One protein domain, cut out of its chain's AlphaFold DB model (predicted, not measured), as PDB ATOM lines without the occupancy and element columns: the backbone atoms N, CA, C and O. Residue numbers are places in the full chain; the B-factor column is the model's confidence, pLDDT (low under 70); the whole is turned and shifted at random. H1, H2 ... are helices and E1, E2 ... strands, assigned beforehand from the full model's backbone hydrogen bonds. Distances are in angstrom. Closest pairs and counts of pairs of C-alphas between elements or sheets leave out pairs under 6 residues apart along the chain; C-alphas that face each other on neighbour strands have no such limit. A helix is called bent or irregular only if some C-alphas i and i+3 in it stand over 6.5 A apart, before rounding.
ATOM      1  N   PRO A  72     110.023 133.271 145.440       70.25
ATOM      2  CA  PRO A  72     111.036 132.886 144.470       70.25
ATOM      3  C   PRO A  72     110.429 131.934 143.444       70.25
ATOM      4  O   PRO A  72     109.673 131.032 143.805       70.25
ATOM      5  N   LEU A  73     110.777 132.100 142.173       70.69
ATOM      6  CA  LEU A  73     110.268 131.259 141.083       70.69
ATOM      7  C   LEU A  73     110.974 129.893 140.995       70.69
ATOM      8  O   LEU A  73     110.894 129.213 139.972       70.69
ATOM      9  N   LYS A  74     111.666 129.479 142.066       66.12
ATOM     10  CA  LYS A  74     112.383 128.202 142.137       66.12
ATOM     11  C   LYS A  74     111.418 127.044 141.867       66.12
ATOM     12  O   LYS A  74     110.354 126.970 142.478       66.12
ATOM     13  N   GLY A  75     111.811 126.131 140.982       64.19
ATOM     14  CA  GLY A  75     111.032 124.932 140.657       64.19
ATOM     15  C   GLY A  75     110.003 125.100 139.538       64.19
ATOM     16  O   GLY A  75     109.364 124.118 139.174       64.19
ATOM     17  N   ILE A  76     109.868 126.291 138.941       69.31
ATOM     18  CA  ILE A  76     109.284 126.393 137.599       69.31
ATOM     19  C   ILE A  76     110.347 125.862 136.638       69.31
ATOM     20  O   ILE A  76     111.209 126.611 136.194       69.31
ATOM     21  N   SER A  77     110.338 124.556 136.392       63.75
ATOM     22  CA  SER A  77     111.232 123.919 135.433       63.75
ATOM     23  C   SER A  77     110.464 123.534 134.179       63.75
ATOM     24  O   SER A  77     109.290 123.164 134.215       63.75
ATOM     25  N   SER A  78     111.153 123.619 133.051       63.31
ATOM     26  CA  SER A  78     110.718 122.968 131.829       63.31
ATOM     27  C   SER A  78     111.405 121.608 131.771       63.31
ATOM     28  O   SER A  78     112.634 121.538 131.709       63.31
ATOM     29  N   SER A  79     110.629 120.522 131.817       58.12
ATOM     30  CA  SER A  79     111.149 119.160 131.628       58.12
ATOM     31  C   SER A  79     111.655 118.927 130.199       58.12
ATOM     32  O   SER A  79     112.427 117.998 129.961       58.12
ATOM     33  N   HIS A  80     111.255 119.783 129.252       53.44
ATOM     34  CA  HIS A  80     111.581 119.685 127.833       53.44
ATOM     35  C   HIS A  80     111.976 121.057 127.278       53.44
ATOM     36  O   HIS A  80     111.135 121.815 126.807       53.44
ATOM     37  N   GLY A  81     113.267 121.390 127.321       67.69
ATOM     38  CA  GLY A  81     113.787 122.581 126.643       67.69
ATOM     39  C   GLY A  81     113.120 123.884 127.099       67.69
ATOM     40  O   GLY A  81     112.960 124.120 128.291       67.69
ATOM     41  N   TYR A  82     112.742 124.740 126.160       76.88
ATOM     42  CA  TYR A  82     112.127 126.043 126.419       76.88
ATOM     43  C   TYR A  82     110.613 125.960 126.559       76.88
ATOM     44  O   TYR A  82     109.935 125.389 125.709       76.88
ATOM     45  N   SER A  83     110.082 126.600 127.600       80.75
ATOM     46  CA  SER A  83     108.643 126.743 127.816       80.75
ATOM     47  C   SER A  83     108.251 128.216 127.793       80.75
ATOM     48  O   SER A  83     108.672 128.989 128.655       80.75
ATOM     49  N   SER A  84     107.425 128.600 126.819       80.75
ATOM     50  CA  SER A  84     106.818 129.932 126.781       80.75
ATOM     51  C   SER A  84     105.739 130.058 127.856       80.75
ATOM     52  O   SER A  84     104.978 129.126 128.114       80.75
ATOM     53  N   LEU A  85     105.676 131.225 128.491       77.62
ATOM     54  CA  LEU A  85     104.662 131.586 129.467       77.62
ATOM     55  C   LEU A  85     103.623 132.472 128.785       77.62
ATOM     56  O   LEU A  85     103.958 133.495 128.187       77.62
ATOM     57  N   ALA A  86     102.352 132.086 128.893       73.94
ATOM     58  CA  ALA A  86     101.259 132.867 128.335       73.94
ATOM     59  C   ALA A  86     101.230 134.278 128.942       73.94
ATOM     60  O   ALA A  86     101.266 134.444 130.167       73.94
ATOM     61  N   ALA A  87     101.122 135.293 128.082       68.62
ATOM     62  CA  ALA A  87     100.903 136.666 128.514       68.62
ATOM     63  C   ALA A  87      99.594 136.743 129.321       68.62
ATOM     64  O   ALA A  87      98.546 136.316 128.846       68.62
ATOM     65  N   GLY A  88      99.662 137.237 130.562       65.38
ATOM     66  CA  GLY A  88      98.511 137.285 131.474       65.38
ATOM     67  C   GLY A  88      98.295 136.011 132.299       65.38
ATOM     68  O   GLY A  88      97.382 135.960 133.120       65.38
ATOM     69  N   GLY A  89      99.141 134.989 132.139       66.94
ATOM     70  CA  GLY A  89      99.162 133.844 133.044       66.94
ATOM     71  C   GLY A  89      99.577 134.259 134.458       66.94
ATOM     72  O   GLY A  89     100.345 135.202 134.647       66.94
ATOM     73  N   SER A  90      99.134 133.515 135.472       66.06
ATOM     74  CA  SER A  90      99.447 133.799 136.883       66.06
ATOM     75  C   SER A  90     100.955 133.833 137.183       66.06
ATOM     76  O   SER A  90     101.392 134.523 138.102       66.06
ATOM     77  N   HIS A  91     101.760 133.115 136.397       68.94
ATOM     78  CA  HIS A  91     103.219 133.075 136.496       68.94
ATOM     79  C   HIS A  91     103.922 134.167 135.679       68.94
ATOM     80  O   HIS A  91     105.136 134.279 135.768       68.94
ATOM     81  N   SER A  92     103.197 134.959 134.888       72.94
ATOM     82  CA  SER A  92     103.799 135.916 133.954       72.94
ATOM     83  C   SER A  92     104.278 137.216 134.607       72.94
ATOM     84  O   SER A  92     104.997 137.968 133.966       72.94
ATOM     85  N   GLU A  93     103.940 137.487 135.869       75.62
ATOM     86  CA  GLU A  93     104.287 138.745 136.544       75.62
ATOM     87  C   GLU A  93     105.266 138.528 137.703       75.62
ATOM     88  O   GLU A  93     105.061 137.683 138.583       75.62
ATOM     89  N   ALA A  94     106.350 139.303 137.693       77.00
ATOM     90  CA  ALA A  94     107.453 139.182 138.634       77.00
ATOM     91  C   ALA A  94     108.175 140.521 138.849       77.00
ATOM     92  O   ALA A  94     107.880 141.524 138.206       77.00
ATOM     93  N   VAL A  95     109.150 140.532 139.754       77.88
ATOM     94  CA  VAL A  95     110.146 141.593 139.913       77.88
ATOM     95  C   VAL A  95     111.523 140.989 139.730       77.88
ATOM     96  O   VAL A  95     111.830 139.919 140.261       77.88
ATOM     97  N   ALA A  96     112.353 141.711 138.987       79.06
ATOM     98  CA  ALA A  96     113.773 141.437 138.895       79.06
ATOM     99  C   ALA A  96     114.494 142.104 140.074       79.06
ATOM    100  O   ALA A  96     114.318 143.301 140.283       79.06
ATOM    101  N   LEU A  97     115.323 141.358 140.812       78.38
ATOM    102  CA  LEU A  97     116.141 141.830 141.939       78.38
ATOM    103  C   LEU A  97     117.366 142.642 141.472       78.38
ATOM    104  O   LEU A  97     118.509 142.342 141.809       78.38
ATOM    105  N   LEU A  98     117.120 143.656 140.646       75.88
ATOM    106  CA  LEU A  98     118.115 144.573 140.089       75.88
ATOM    107  C   LEU A  98     118.010 145.950 140.760       75.88
ATOM    108  O   LEU A  98     117.037 146.254 141.455       75.88
ATOM    109  N   LYS A  99     119.002 146.817 140.538       67.38
ATOM    110  CA  LYS A  99     118.954 148.218 140.979       67.38
ATOM    111  C   LYS A  99     117.667 148.876 140.460       67.38
ATOM    112  O   LYS A  99     117.425 148.895 139.257       67.38
ATOM    113  N   GLY A 100     116.853 149.417 141.369       59.41
ATOM    114  CA  GLY A 100     115.617 150.135 141.021       59.41
ATOM    115  C   GLY A 100     114.382 149.270 140.716       59.41
ATOM    116  O   GLY A 100     113.451 149.789 140.111       59.41
ATOM    117  N   LEU A 101     114.391 147.987 141.105       64.12
ATOM    118  CA  LEU A 101     113.302 146.985 141.091       64.12
ATOM    119  C   LEU A 101     112.034 147.323 140.277       64.12
ATOM    120  O   LEU A 101     110.964 147.589 140.838       64.12
ATOM    121  N   PRO A 102     112.123 147.236 138.945       64.12
ATOM    122  CA  PRO A 102     110.956 147.302 138.087       64.12
ATOM    123  C   PRO A 102     110.180 145.979 138.122       64.12
ATOM    124  O   PRO A 102     110.754 144.886 138.205       64.12
ATOM    125  N   THR A 103     108.856 146.072 137.986       69.88
ATOM    126  CA  THR A 103     108.032 144.930 137.577       69.88
ATOM    127  C   THR A 103     108.536 144.436 136.225       69.88
ATOM    128  O   THR A 103     108.800 145.237 135.332       69.88
ATOM    129  N   VAL A 104     108.664 143.124 136.059       75.75
ATOM    130  CA  VAL A 104     109.002 142.474 134.793       75.75
ATOM    131  C   VAL A 104     107.932 141.454 134.433       75.75
ATOM    132  O   VAL A 104     107.302 140.843 135.301       75.75
ATOM    133  N   ARG A 105     107.741 141.249 133.134       79.94
ATOM    134  CA  ARG A 105     106.915 140.171 132.601       79.94
ATOM    135  C   ARG A 105     107.795 138.976 132.261       79.94
ATOM    136  O   ARG A 105     108.719 139.117 131.465       79.94
ATOM    137  N   LEU A 106     107.493 137.810 132.818       82.62
ATOM    138  CA  LEU A 106     108.116 136.546 132.438       82.62
ATOM    139  C   LEU A 106     107.508 136.061 131.126       82.62
ATOM    140  O   LEU A 106     106.292 135.904 131.020       82.62
ATOM    141  N   GLN A 107     108.362 135.824 130.140       81.94
ATOM    142  CA  GLN A 107     107.962 135.379 128.807       81.94
ATOM    143  C   GLN A 107     108.256 133.904 128.578       81.94
ATOM    144  O   GLN A 107     107.533 133.234 127.843       81.94
ATOM    145  N   ALA A 108     109.316 133.397 129.202       83.44
ATOM    146  CA  ALA A 108     109.687 132.003 129.088       83.44
ATOM    147  C   ALA A 108     110.623 131.550 130.202       83.44
ATOM    148  O   ALA A 108     111.276 132.360 130.866       83.44
ATOM    149  N   VAL A 109     110.708 130.232 130.339       87.12
ATOM    150  CA  VAL A 109     111.638 129.535 131.217       87.12
ATOM    151  C   VAL A 109     112.424 128.490 130.426       87.12
ATOM    152  O   VAL A 109     111.873 127.793 129.571       87.12
ATOM    153  N   SER A 110     113.719 128.386 130.705       85.06
ATOM    154  CA  SER A 110     114.627 127.456 130.039       85.06
ATOM    155  C   SER A 110     115.615 126.842 131.039       85.06
ATOM    156  O   SER A 110     116.173 127.570 131.859       85.06
ATOM    157  N   PRO A 111     115.895 125.527 130.979       81.69
ATOM    158  CA  PRO A 111     116.917 124.887 131.809       81.69
ATOM    159  C   PRO A 111     118.345 125.248 131.365       81.69
ATOM    160  O   PRO A 111     119.304 125.005 132.091       81.69
ATOM    161  N   VAL A 112     118.499 125.837 130.176       80.81
ATOM    162  CA  VAL A 112     119.781 126.271 129.603       80.81
ATOM    163  C   VAL A 112     119.735 127.736 129.189       80.81
ATOM    164  O   VAL A 112     118.654 128.285 128.982       80.81
ATOM    165  N   PHE A 113     120.895 128.381 129.063       84.06
ATOM    166  CA  PHE A 113     120.953 129.803 128.725       84.06
ATOM    167  C   PHE A 113     120.352 130.054 127.322       84.06
ATOM    168  O   PHE A 113     120.866 129.483 126.352       84.06
ATOM    169  N   PRO A 114     119.280 130.864 127.201       79.94
ATOM    170  CA  PRO A 114     118.686 131.219 125.916       79.94
ATOM    171  C   PRO A 114     119.513 132.301 125.209       79.94
ATOM    172  O   PRO A 114     119.959 133.266 125.831       79.94
ATOM    173  N   LEU A 115     119.694 132.156 123.902       76.44
ATOM    174  CA  LEU A 115     120.391 133.102 123.038       76.44
ATOM    175  C   LEU A 115     119.424 133.652 122.004       76.44
ATOM    176  O   LEU A 115     118.716 132.890 121.358       76.44
ATOM    177  N   PHE A 116     119.425 134.966 121.827       69.81
ATOM    178  CA  PHE A 116     118.606 135.621 120.817       69.81
ATOM    179  C   PHE A 116     119.461 135.877 119.583       69.81
ATOM    180  O   PHE A 116     120.476 136.576 119.643       69.81
ATOM    181  N   THR A 117     119.082 135.251 118.475       64.31
ATOM    182  CA  THR A 117     119.670 135.543 117.165       64.31
ATOM    183  C   THR A 117     119.143 136.886 116.647       64.31
ATOM    184  O   THR A 117     118.050 137.287 117.035       64.31
ATOM    185  N   PRO A 118     119.845 137.570 115.721       58.03
ATOM    186  CA  PRO A 118     119.382 138.840 115.139       58.03
ATOM    187  C   PRO A 118     117.995 138.805 114.463       58.03
ATOM    188  O   PRO A 118     117.477 139.853 114.094       58.03
ATOM    189  N   GLY A 119     117.402 137.621 114.270       57.22
ATOM    190  CA  GLY A 119     116.029 137.438 113.790       57.22
ATOM    191  C   GLY A 119     114.996 137.174 114.894       57.22
ATOM    192  O   GLY A 119     113.900 136.718 114.581       57.22
ATOM    193  N   GLY A 120     115.344 137.365 116.170       56.75
ATOM    194  CA  GLY A 120     114.466 137.119 117.321       56.75
ATOM    195  C   GLY A 120     114.192 135.642 117.621       56.75
ATOM    196  O   GLY A 120     113.370 135.320 118.480       56.75
ATOM    197  N   CYS A 121     114.861 134.719 116.918       59.25
ATOM    198  CA  CYS A 121     114.754 133.287 117.183       59.25
ATOM    199  C   CYS A 121     115.642 132.909 118.370       59.25
ATOM    200  O   CYS A 121     116.803 133.327 118.442       59.25
ATOM    201  N   VAL A 122     115.094 132.096 119.277       64.38
ATOM    202  CA  VAL A 122     115.799 131.630 120.472       64.38
ATOM    203  C   VAL A 122     116.586 130.358 120.153       64.38
ATOM    204  O   VAL A 122     116.000 129.321 119.846       64.38
ATOM    205  N   GLU A 123     117.908 130.433 120.263       65.75
ATOM    206  CA  GLU A 123     118.818 129.289 120.249       65.75
ATOM    207  C   GLU A 123     119.207 128.892 121.679       65.75
ATOM    208  O   GLU A 123     119.233 129.715 122.596       65.75
ATOM    209  N   TYR A 124     119.525 127.615 121.887       66.50
ATOM    210  CA  TYR A 124     119.796 127.069 123.217       66.50
ATOM    211  C   TYR A 124     121.216 126.541 123.307       66.50
ATOM    212  O   TYR A 124     121.639 125.718 122.495       66.50
ATOM    213  N   PHE A 125     121.939 126.963 124.342       59.81
ATOM    214  CA  PHE A 125     123.231 126.365 124.638       59.81
ATOM    215  C   PHE A 125     123.051 124.994 125.293       59.81
ATOM    216  O   PHE A 125     122.664 124.912 126.456       59.81
ATOM    217  N   SER A 126     123.385 123.915 124.589       56.03
ATOM    218  CA  SER A 126     123.554 122.606 125.218       56.03
ATOM    219  C   SER A 126     125.032 122.247 125.278       56.03
ATOM    220  O   SER A 126     125.661 122.004 124.248       56.03
ATOM    221  N   ALA A 127     125.570 122.147 126.498       49.34
ATOM    222  CA  ALA A 127     126.937 121.684 126.741       49.34
ATOM    223  C   ALA A 127     127.189 120.243 126.240       49.34
ATOM    224  O   ALA A 127     128.341 119.835 126.127       49.34
ATOM    225  N   THR A 128     126.130 119.477 125.946       47.75
ATOM    226  CA  THR A 128     126.203 118.103 125.424       47.75
ATOM    227  C   THR A 128     125.991 118.007 123.913       47.75
ATOM    228  O   THR A 128     126.269 116.957 123.334       47.75
ATOM    229  N   SER A 129     125.522 119.069 123.247       46.19
ATOM    230  CA  SER A 129     125.413 119.074 121.786       46.19
ATOM    231  C   SER A 129     126.781 119.356 121.174       46.19
ATOM    232  O   SER A 129     127.458 120.292 121.593       46.19
ATOM    233  N   GLN A 130     127.190 118.549 120.192       44.19
ATOM    234  CA  GLN A 130     128.411 118.711 119.394       44.19
ATOM    235  C   GLN A 130     128.355 119.984 118.523       44.19
ATOM    236  O   GLN A 130     128.432 119.924 117.298       44.19
ATOM    237  N   GLN A 131     128.188 121.155 119.135       47.81
ATOM    238  CA  GLN A 131     128.424 122.424 118.468       47.81
ATOM    239  C   GLN A 131     129.923 122.523 118.189       47.81
ATOM    240  O   GLN A 131     130.762 122.369 119.077       47.81
ATOM    241  N   THR A 132     130.237 122.715 116.915       46.16
ATOM    242  CA  THR A 132     131.581 122.820 116.354       46.16
ATOM    243  C   THR A 132     132.493 123.707 117.206       46.16
ATOM    244  O   THR A 132     132.103 124.763 117.706       46.16
ATOM    245  N   THR A 133     133.750 123.286 117.338       51.06
ATOM    246  CA  THR A 133     134.818 123.886 118.159       51.06
ATOM    247  C   THR A 133     135.053 125.389 117.945       51.06
ATOM    248  O   THR A 133     135.652 126.030 118.804       51.06
ATOM    249  N   ALA A 134     134.550 125.982 116.856       50.38
ATOM    250  CA  ALA A 134     134.620 127.419 116.583       50.38
ATOM    251  C   ALA A 134     133.446 128.244 117.163       50.38
ATOM    252  O   ALA A 134     133.619 129.429 117.441       50.38
ATOM    253  N   ALA A 135     132.270 127.644 117.385       56.28
ATOM    254  CA  ALA A 135     131.086 128.343 117.903       56.28
ATOM    255  C   ALA A 135     131.085 128.436 119.441       56.28
ATOM    256  O   ALA A 135     130.637 129.431 120.012       56.28
ATOM    257  N   VAL A 136     131.659 127.436 120.117       60.91
ATOM    258  CA  VAL A 136     131.725 127.348 121.589       60.91
ATOM    259  C   VAL A 136     132.465 128.535 122.241       60.91
ATOM    260  O   VAL A 136     131.956 129.073 123.233       60.91
ATOM    261  N   PRO A 137     133.615 129.020 121.719       60.53
ATOM    262  CA  PRO A 137     134.299 130.186 122.281       60.53
ATOM    263  C   PRO A 137     133.480 131.478 122.164       60.53
ATOM    264  O   PRO A 137     133.404 132.245 123.125       60.53
ATOM    265  N   VAL A 138     132.826 131.704 121.017       63.56
ATOM    266  CA  VAL A 138     131.975 132.883 120.773       63.56
ATOM    267  C   VAL A 138     130.793 132.890 121.739       63.56
ATOM    268  O   VAL A 138     130.533 133.893 122.401       63.56
ATOM    269  N   LEU A 139     130.146 131.739 121.912       66.81
ATOM    270  CA  LEU A 139     129.022 131.566 122.825       66.81
ATOM    271  C   LEU A 139     129.395 131.826 124.287       66.81
ATOM    272  O   LEU A 139     128.702 132.539 125.014       66.81
ATOM    273  N   THR A 140     130.525 131.260 124.711       72.00
ATOM    274  CA  THR A 140     131.037 131.414 126.074       72.00
ATOM    275  C   THR A 140     131.358 132.881 126.361       72.00
ATOM    276  O   THR A 140     131.102 133.366 127.464       72.00
ATOM    277  N   ASN A 141     131.867 133.611 125.364       78.31
ATOM    278  CA  ASN A 141     132.113 135.045 125.468       78.31
ATOM    279  C   ASN A 141     130.807 135.843 125.596       78.31
ATOM    280  O   ASN A 141     130.735 136.709 126.465       78.31
ATOM    281  N   THR A 142     129.765 135.517 124.826       79.25
ATOM    282  CA  THR A 142     128.446 136.169 124.920       79.25
ATOM    283  C   THR A 142     127.799 135.965 126.289       79.25
ATOM    284  O   THR A 142     127.350 136.928 126.906       79.25
ATOM    285  N   ILE A 143     127.805 134.735 126.813       81.31
ATOM    286  CA  ILE A 143     127.250 134.432 128.143       81.31
ATOM    287  C   ILE A 143     128.046 135.157 129.233       81.31
ATOM    288  O   ILE A 143     127.464 135.744 130.147       81.31
ATOM    289  N   ARG A 144     129.383 135.153 129.141       83.06
ATOM    290  CA  ARG A 144     130.243 135.856 130.100       83.06
ATOM    291  C   ARG A 144     129.983 137.359 130.083       83.06
ATOM    292  O   ARG A 144     129.893 137.967 131.146       83.06
ATOM    293  N   GLU A 145     129.841 137.946 128.900       84.06
ATOM    294  CA  GLU A 145     129.530 139.363 128.730       84.06
ATOM    295  C   GLU A 145     128.139 139.705 129.273       84.06
ATOM    296  O   GLU A 145     127.989 140.706 129.974       84.06
ATOM    297  N   HIS A 146     127.140 138.850 129.039       85.31
ATOM    298  CA  HIS A 146     125.805 138.993 129.626       85.31
ATOM    299  C   HIS A 146     125.858 139.002 131.155       85.31
ATOM    300  O   HIS A 146     125.354 139.929 131.784       85.31
ATOM    301  N   LEU A 147     126.528 138.017 131.761       86.62
ATOM    302  CA  LEU A 147     126.700 137.945 133.214       86.62
ATOM    303  C   LEU A 147     127.467 139.153 133.759       86.62
ATOM    304  O   LEU A 147     127.091 139.701 134.792       86.62
ATOM    305  N   ARG A 148     128.507 139.616 133.056       86.50
ATOM    306  CA  ARG A 148     129.269 140.816 133.428       86.50
ATOM    307  C   ARG A 148     128.388 142.067 133.420       86.50
ATOM    308  O   ARG A 148     128.460 142.861 134.354       86.50
ATOM    309  N   ARG A 149     127.551 142.243 132.394       84.38
ATOM    310  CA  ARG A 149     126.578 143.346 132.327       84.38
ATOM    311  C   ARG A 149     125.554 143.230 133.445       84.38
ATOM    312  O   ARG A 149     125.311 144.213 134.131       84.38
ATOM    313  N   LEU A 150     125.012 142.033 133.663       85.25
ATOM    314  CA  LEU A 150     124.047 141.762 134.723       85.25
ATOM    315  C   LEU A 150     124.598 142.160 136.100       85.25
ATOM    316  O   LEU A 150     123.919 142.895 136.810       85.25
ATOM    317  N   ARG A 151     125.847 141.796 136.429       85.81
ATOM    318  CA  ARG A 151     126.518 142.222 137.676       85.81
ATOM    319  C   ARG A 151     126.529 143.735 137.879       85.81
ATOM    320  O   ARG A 151     126.298 144.203 138.985       85.81
ATOM    321  N   ALA A 152     126.729 144.522 136.820       82.81
ATOM    322  CA  ALA A 152     126.729 145.983 136.931       82.81
ATOM    323  C   ALA A 152     125.354 146.557 137.348       82.81
ATOM    324  O   ALA A 152     125.284 147.584 138.041       82.81
ATOM    325  N   TYR A 153     124.269 145.883 136.950       78.12
ATOM    326  CA  TYR A 153     122.885 146.259 137.261       78.12
ATOM    327  C   TYR A 153     122.350 145.633 138.551       78.12
ATOM    328  O   TYR A 153     121.328 146.089 139.066       78.12
ATOM    329  N   VAL A 154     123.022 144.623 139.095       78.19
ATOM    330  CA  VAL A 154     122.671 144.007 140.376       78.19
ATOM    331  C   VAL A 154     123.210 144.881 141.522       78.19
ATOM    332  O   VAL A 154     124.309 145.439 141.419       78.19
ATOM    333  N   PRO A 155     122.442 145.098 142.605       75.19
ATOM    334  CA  PRO A 155     122.965 145.743 143.806       75.19
ATOM    335  C   PRO A 155     124.197 144.993 144.329       75.19
ATOM    336  O   PRO A 155     124.193 143.770 144.357       75.19
ATOM    337  N   GLN A 156     125.240 145.703 144.766       74.88
ATOM    338  CA  GLN A 156     126.550 145.098 145.074       74.88
ATOM    339  C   GLN A 156     126.477 143.943 146.090       74.88
ATOM    340  O   GLN A 156     127.182 142.951 145.965       74.88
ATOM    341  N   HIS A 157     125.581 144.040 147.068       70.25
ATOM    342  CA  HIS A 157     125.354 143.007 148.082       70.25
ATOM    343  C   HIS A 157     124.638 141.746 147.551       70.25
ATOM    344  O   HIS A 157     124.568 140.745 148.253       70.25
ATOM    345  N   LEU A 158     124.072 141.792 146.338       74.88
ATOM    346  CA  LEU A 158     123.495 140.648 145.624       74.88
ATOM    347  C   LEU A 158     124.422 140.137 144.513       74.88
ATOM    348  O   LEU A 158     124.032 139.228 143.784       74.88
ATOM    349  N   ASP A 159     125.624 140.698 144.349       80.25
ATOM    350  CA  ASP A 159     126.535 140.322 143.258       80.25
ATOM    351  C   ASP A 159     126.899 138.828 143.298       80.25
ATOM    352  O   ASP A 159     126.977 138.161 142.266       80.25
ATOM    353  N   GLU A 160     126.999 138.261 144.502       80.94
ATOM    354  CA  GLU A 160     127.228 136.828 144.721       80.94
ATOM    355  C   GLU A 160     126.093 135.940 144.185       80.94
ATOM    356  O   GLU A 160     126.320 134.774 143.857       80.94
ATOM    357  N   LEU A 161     124.876 136.482 144.047       78.81
ATOM    358  CA  LEU A 161     123.752 135.778 143.428       78.81
ATOM    359  C   LEU A 161     123.888 135.704 141.905       78.81
ATOM    360  O   LEU A 161     123.203 134.898 141.271       78.81
ATOM    361  N   VAL A 162     124.761 136.513 141.296       86.19
ATOM    362  CA  VAL A 162     125.056 136.406 139.869       86.19
ATOM    363  C   VAL A 162     126.040 135.254 139.660       86.19
ATOM    364  O   VAL A 162     127.221 135.361 140.016       86.19
ATOM    365  N   PRO A 163     125.607 134.149 139.033       83.00
ATOM    366  CA  PRO A 163     126.445 132.971 138.862       83.00
ATOM    367  C   PRO A 163     127.696 133.304 138.038       83.00
ATOM    368  O   PRO A 163     127.682 134.128 137.123       83.00
ATOM    369  N   SER A 164     128.815 132.645 138.339       79.06
ATOM    370  CA  SER A 164     130.043 132.760 137.537       79.06
ATOM    371  C   SER A 164     130.012 131.928 136.252       79.06
ATOM    372  O   SER A 164     130.793 132.192 135.341       79.06
ATOM    373  N   ALA A 165     129.111 130.945 136.168       77.69
ATOM    374  CA  ALA A 165     128.960 130.041 135.034       77.69
ATOM    375  C   ALA A 165     127.486 129.660 134.825       77.69
ATOM    376  O   ALA A 165     126.745 129.547 135.807       77.69
ATOM    377  N   PRO A 166     127.054 129.402 133.576       75.38
ATOM    378  CA  PRO A 166     125.648 129.176 133.278       75.38
ATOM    379  C   PRO A 166     125.067 127.886 133.878       75.38
ATOM    380  O   PRO A 166     123.867 127.810 134.117       75.38
ATOM    381  N   SER A 167     125.916 126.895 134.163       70.25
ATOM    382  CA  SER A 167     125.540 125.588 134.718       70.25
ATOM    383  C   SER A 167     125.139 125.608 136.197       70.25
ATOM    384  O   SER A 167     124.639 124.609 136.701       70.25
ATOM    385  N   LYS A 168     125.361 126.720 136.911       74.69
ATOM    386  CA  LYS A 168     125.009 126.865 138.336       74.69
ATOM    387  C   LYS A 168     123.591 127.402 138.566       74.69
ATOM    388  O   LYS A 168     123.223 127.677 139.703       74.69
ATOM    389  N   VAL A 169     122.818 127.587 137.499       77.75
ATOM    390  CA  VAL A 169     121.471 128.167 137.535       77.75
ATOM    391  C   VAL A 169     120.440 127.063 137.397       77.75
ATOM    392  O   VAL A 169     120.576 126.205 136.529       77.75
ATOM    393  N   SER A 170     119.403 127.087 138.238       80.75
ATOM    394  CA  SER A 170     118.358 126.061 138.188       80.75
ATOM    395  C   SER A 170     117.432 126.252 136.982       80.75
ATOM    396  O   SER A 170     116.969 125.283 136.384       80.75
ATOM    397  N   SER A 171     117.166 127.507 136.608       86.56
ATOM    398  CA  SER A 171     116.392 127.892 135.429       86.56
ATOM    399  C   SER A 171     116.703 129.332 135.015       86.56
ATOM    400  O   SER A 171     116.909 130.213 135.851       86.56
ATOM    401  N   TRP A 172     116.717 129.564 133.708       87.81
ATOM    402  CA  TRP A 172     116.855 130.870 133.080       87.81
ATOM    403  C   TRP A 172     115.486 131.409 132.695       87.81
ATOM    404  O   TRP A 172     114.717 130.735 132.011       87.81
ATOM    405  N   PHE A 173     115.204 132.642 133.099       88.31
ATOM    406  CA  PHE A 173     113.989 133.355 132.739       88.31
ATOM    407  C   PHE A 173     114.275 134.385 131.656       88.31
ATOM    408  O   PHE A 173     115.167 135.222 131.801       88.31
ATOM    409  N   VAL A 174     113.477 134.345 130.592       86.94
ATOM    410  CA  VAL A 174     113.384 135.437 129.622       86.94
ATOM    411  C   VAL A 174     112.337 136.409 130.138       86.94
ATOM    412  O   VAL A 174     111.181 136.026 130.344       86.94
ATOM    413  N   VAL A 175     112.735 137.656 130.366       84.25
ATOM    414  CA  VAL A 175     111.874 138.689 130.944       84.25
ATOM    415  C   VAL A 175     111.816 139.928 130.063       84.25
ATOM    416  O   VAL A 175     112.762 140.217 129.336       84.25
ATOM    417  N   SER A 176     110.728 140.692 130.162       78.00
ATOM    418  CA  SER A 176     110.590 141.996 129.512       78.00
ATOM    419  C   SER A 176     110.054 143.071 130.442       78.00
ATOM    420  O   SER A 176     109.349 142.767 131.404       78.00
ATOM    421  N   TYR A 177     110.314 144.339 130.122       70.88
ATOM    422  CA  TYR A 177     109.654 145.445 130.816       70.88
ATOM    423  C   TYR A 177     108.138 145.508 130.516       70.88
ATOM    424  O   TYR A 177     107.698 145.043 129.456       70.88
ATOM    425  N   PRO A 178     107.323 146.064 131.435       57.56
ATOM    426  CA  PRO A 178     105.890 146.273 131.244       57.56
ATOM    427  C   PRO A 178     105.626 147.208 130.058       57.56
ATOM    428  O   PRO A 178     106.339 148.190 129.880       57.56
ATOM    429  N   GLY A 179     104.598 146.923 129.253       53.47
ATOM    430  CA  GLY A 179     104.213 147.769 128.112       53.47
ATOM    431  C   GLY A 179     104.940 147.477 126.794       53.47
ATOM    432  O   GLY A 179     104.615 148.087 125.781       53.47
ATOM    433  N   ALA A 180     105.856 146.503 126.763       51.84
ATOM    434  CA  ALA A 180     106.582 146.088 125.557       51.84
ATOM    435  C   ALA A 180     105.764 145.194 124.593       51.84
ATOM    436  O   ALA A 180     106.342 144.467 123.790       51.84
ATOM    437  N   ASP A 181     104.428 145.234 124.646       48.44
ATOM    438  CA  ASP A 181     103.540 144.377 123.837       48.44
ATOM    439  C   ASP A 181     103.621 144.638 122.316       48.44
ATOM    440  O   ASP A 181     102.934 143.968 121.552       48.44
ATOM    441  N   ALA A 182     104.438 145.596 121.860       42.00
ATOM    442  CA  ALA A 182     104.398 146.104 120.490       42.00
ATOM    443  C   ALA A 182     105.727 146.086 119.709       42.00
ATOM    444  O   ALA A 182     105.739 146.594 118.591       42.00
ATOM    445  N   VAL A 183     106.841 145.548 120.228       36.00
ATOM    446  CA  VAL A 183     108.126 145.638 119.498       36.00
ATOM    447  C   VAL A 183     108.936 144.338 119.568       36.00
ATOM    448  O   VAL A 183     109.153 143.827 120.670       36.00
ATOM    449  N   PRO A 184     109.432 143.815 118.429       40.44
ATOM    450  CA  PRO A 184     110.498 142.824 118.445       40.44
ATOM    451  C   PRO A 184     111.792 143.501 118.940       40.44
ATOM    452  O   PRO A 184     112.312 144.395 118.287       40.44
ATOM    453  N   GLU A 185     112.259 143.094 120.126       52.81
ATOM    454  CA  GLU A 185     113.614 143.297 120.686       52.81
ATOM    455  C   GLU A 185     114.163 144.739 120.771       52.81
ATOM    456  O   GLU A 185     114.734 145.280 119.825       52.81
ATOM    457  N   PRO A 186     114.036 145.379 121.954       48.41
ATOM    458  CA  PRO A 186     115.230 145.698 122.765       48.41
ATOM    459  C   PRO A 186     115.022 145.616 124.296       48.41
ATOM    460  O   PRO A 186     115.897 145.996 125.074       48.41
ATOM    461  N   CYS A 187     113.866 145.133 124.761       55.09
ATOM    462  CA  CYS A 187     113.522 145.091 126.189       55.09
ATOM    463  C   CYS A 187     113.568 143.683 126.803       55.09
ATOM    464  O   CYS A 187     113.035 143.507 127.898       55.09
ATOM    465  N   LEU A 188     114.145 142.696 126.107       69.94
ATOM    466  CA  LEU A 188     114.291 141.328 126.606       69.94
ATOM    467  C   LEU A 188     115.593 141.170 127.393       69.94
ATOM    468  O   LEU A 188     116.665 141.548 126.926       69.94
ATOM    469  N   PHE A 189     115.499 140.569 128.574       79.88
ATOM    470  CA  PHE A 189     116.638 140.241 129.422       79.88
ATOM    471  C   PHE A 189     116.574 138.779 129.836       79.88
ATOM    472  O   PHE A 189     115.498 138.213 130.027       79.88
ATOM    473  N   VAL A 190     117.747 138.185 130.019       86.50
ATOM    474  CA  VAL A 190     117.889 136.833 130.553       86.50
ATOM    475  C   VAL A 190     118.325 136.937 132.006       86.50
ATOM    476  O   VAL A 190     119.393 137.476 132.299       86.50
ATOM    477  N   LEU A 191     117.514 136.436 132.927       89.00
ATOM    478  CA  LEU A 191     117.805 136.472 134.358       89.00
ATOM    479  C   LEU A 191     117.855 135.050 134.924       89.00
ATOM    480  O   LEU A 191     117.030 134.217 134.546       89.00
ATOM    481  N   PRO A 192     118.795 134.744 135.831       87.31
ATOM    482  CA  PRO A 192     118.729 133.513 136.599       87.31
ATOM    483  C   PRO A 192     117.546 133.582 137.577       87.31
ATOM    484  O   PRO A 192     117.206 134.653 138.081       87.31
ATOM    485  N   ASP A 193     116.949 132.434 137.883       80.25
ATOM    486  CA  ASP A 193     115.852 132.277 138.845       80.25
ATOM    487  C   ASP A 193     116.076 132.976 140.191       80.25
ATOM    488  O   ASP A 193     115.147 133.545 140.760       80.25
ATOM    489  N   VAL A 194     117.312 132.986 140.687       80.94
ATOM    490  CA  VAL A 194     117.678 133.635 141.956       80.94
ATOM    491  C   VAL A 194     117.534 135.159 141.942       80.94
ATOM    492  O   VAL A 194     117.413 135.755 143.008       80.94
ATOM    493  N   LEU A 195     117.512 135.792 140.765       83.31
ATOM    494  CA  LEU A 195     117.305 137.234 140.607       83.31
ATOM    495  C   LEU A 195     115.869 137.585 140.210       83.31
ATOM    496  O   LEU A 195     115.600 138.741 139.885       83.31
ATOM    497  N   VAL A 196     114.943 136.624 140.215       81.75
ATOM    498  CA  VAL A 196     113.552 136.857 139.824       81.75
ATOM    499  C   VAL A 196     112.598 136.282 140.863       81.75
ATOM    500  O   VAL A 196     112.653 135.115 141.253       81.75
ATOM    501  N   VAL A 197     111.673 137.120 141.308       77.56
ATOM    502  CA  VAL A 197     110.718 136.799 142.369       77.56
ATOM    503  C   VAL A 197     109.312 137.179 141.938       77.56
ATOM    504  O   VAL A 197     109.105 138.196 141.283       77.56
TER     505      VAL A 197
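AT A GLANCE: This is residues 72 to 197 of the 266 residues of the protein "Adenylate/guanylate cyclase, putative" of Trypanosoma equiperdum (UniProt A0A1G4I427). A strongly twisted, curling sheet of four antiparallel strands has the long helix H1 beside its edge strand E6, only grazing it, while a small separate hairpin, E3 and E4, follows E2. The short helix H2 folds back after H1, the opening stretch of residues 72 to 92 has no named element and is tied to E2 by a short pairing of its residues 83 to 84 with residues 108 to 109, and residues 128 to 135 stick out. The printed part has 126 residues, in the order E1 E2 E3 E4 H1 H2 E5 E6; the larger sheet runs E1, E2, E5, E6. The class is mixed, helices and strands, with 53 residues in named elements, under half. The whole is compact, with a radius of gyration of the C-alphas of 14.2 A and spans of 39 by 33 by 28 A.

HOW THE PARTS SIT: Residues 72 to 92 hold no named element, but residues 83 to 84 pair antiparallel with residues 108 to 109 of E2, residues 103 to 110. E1, residues 93 to 96, forms a hairpin with E2, with N 94 and O 104 at 3.0 A. E2 bends by 62 degrees at residue 107; its residues 103 to 105 pair with E1 and its residues 105 to 110 with E5, residues 172 to 176. E2 and E5 are antiparallel at 142 degrees, with N 107 and O 174 at 2.8 A. E5 forms a hairpin with E6, residues 188 to 192, with N 173 and O 191 at 2.8 A. E3, residues 114 to 116, and E4, residues 122 to 124, form another hairpin, with N 115 and O 123 at 2.8 A. The closest C-alphas of E3 and E5, those of Pro 114 and Trp 172, are 7.4 A apart. H1, residues 135 to 153, only grazes the larger sheet, with its residues 143 to 150, and is near E6. H2, residues 156 to 161, is not on that sheet. H1 and H2 are close but not clearly touching, with the C-alphas of Arg 151 and Asp 159 closest at 5.9 A; they run opposite ways at a tilt of 37 degrees, only just steep. Every O i to N i+4 pair of H1 is within hydrogen-bond range, against 0 of 2 in H2, which has 2 of 3 O i to N i+3 pairs within range. H2 is irregular: C-alphas 157 and 160 are 7.3 A apart.

IN THESE COORDINATES: E1 begins at C-alpha 93 (104.287, 138.745, 136.544), and E2 is 20.1 A long. E3 and E4 have three residues each. H1 is 27.6 A long, from C-alpha 135 (131.086, 128.343, 117.903); H2 has six residues. E5 is 13.3 A long and E6 13.4 A, ending at C-alpha 192 (118.729, 133.513, 136.599).

THE WHOLE: The two C-alphas farthest apart, those of Ser 90 and Thr 133, are 41.2 A apart. The printed part has no cut, and the link E5 to E6 is long. The mean pLDDT of the printed part is 70.9; residues under 70 include 116 to 139 and 178 to 188.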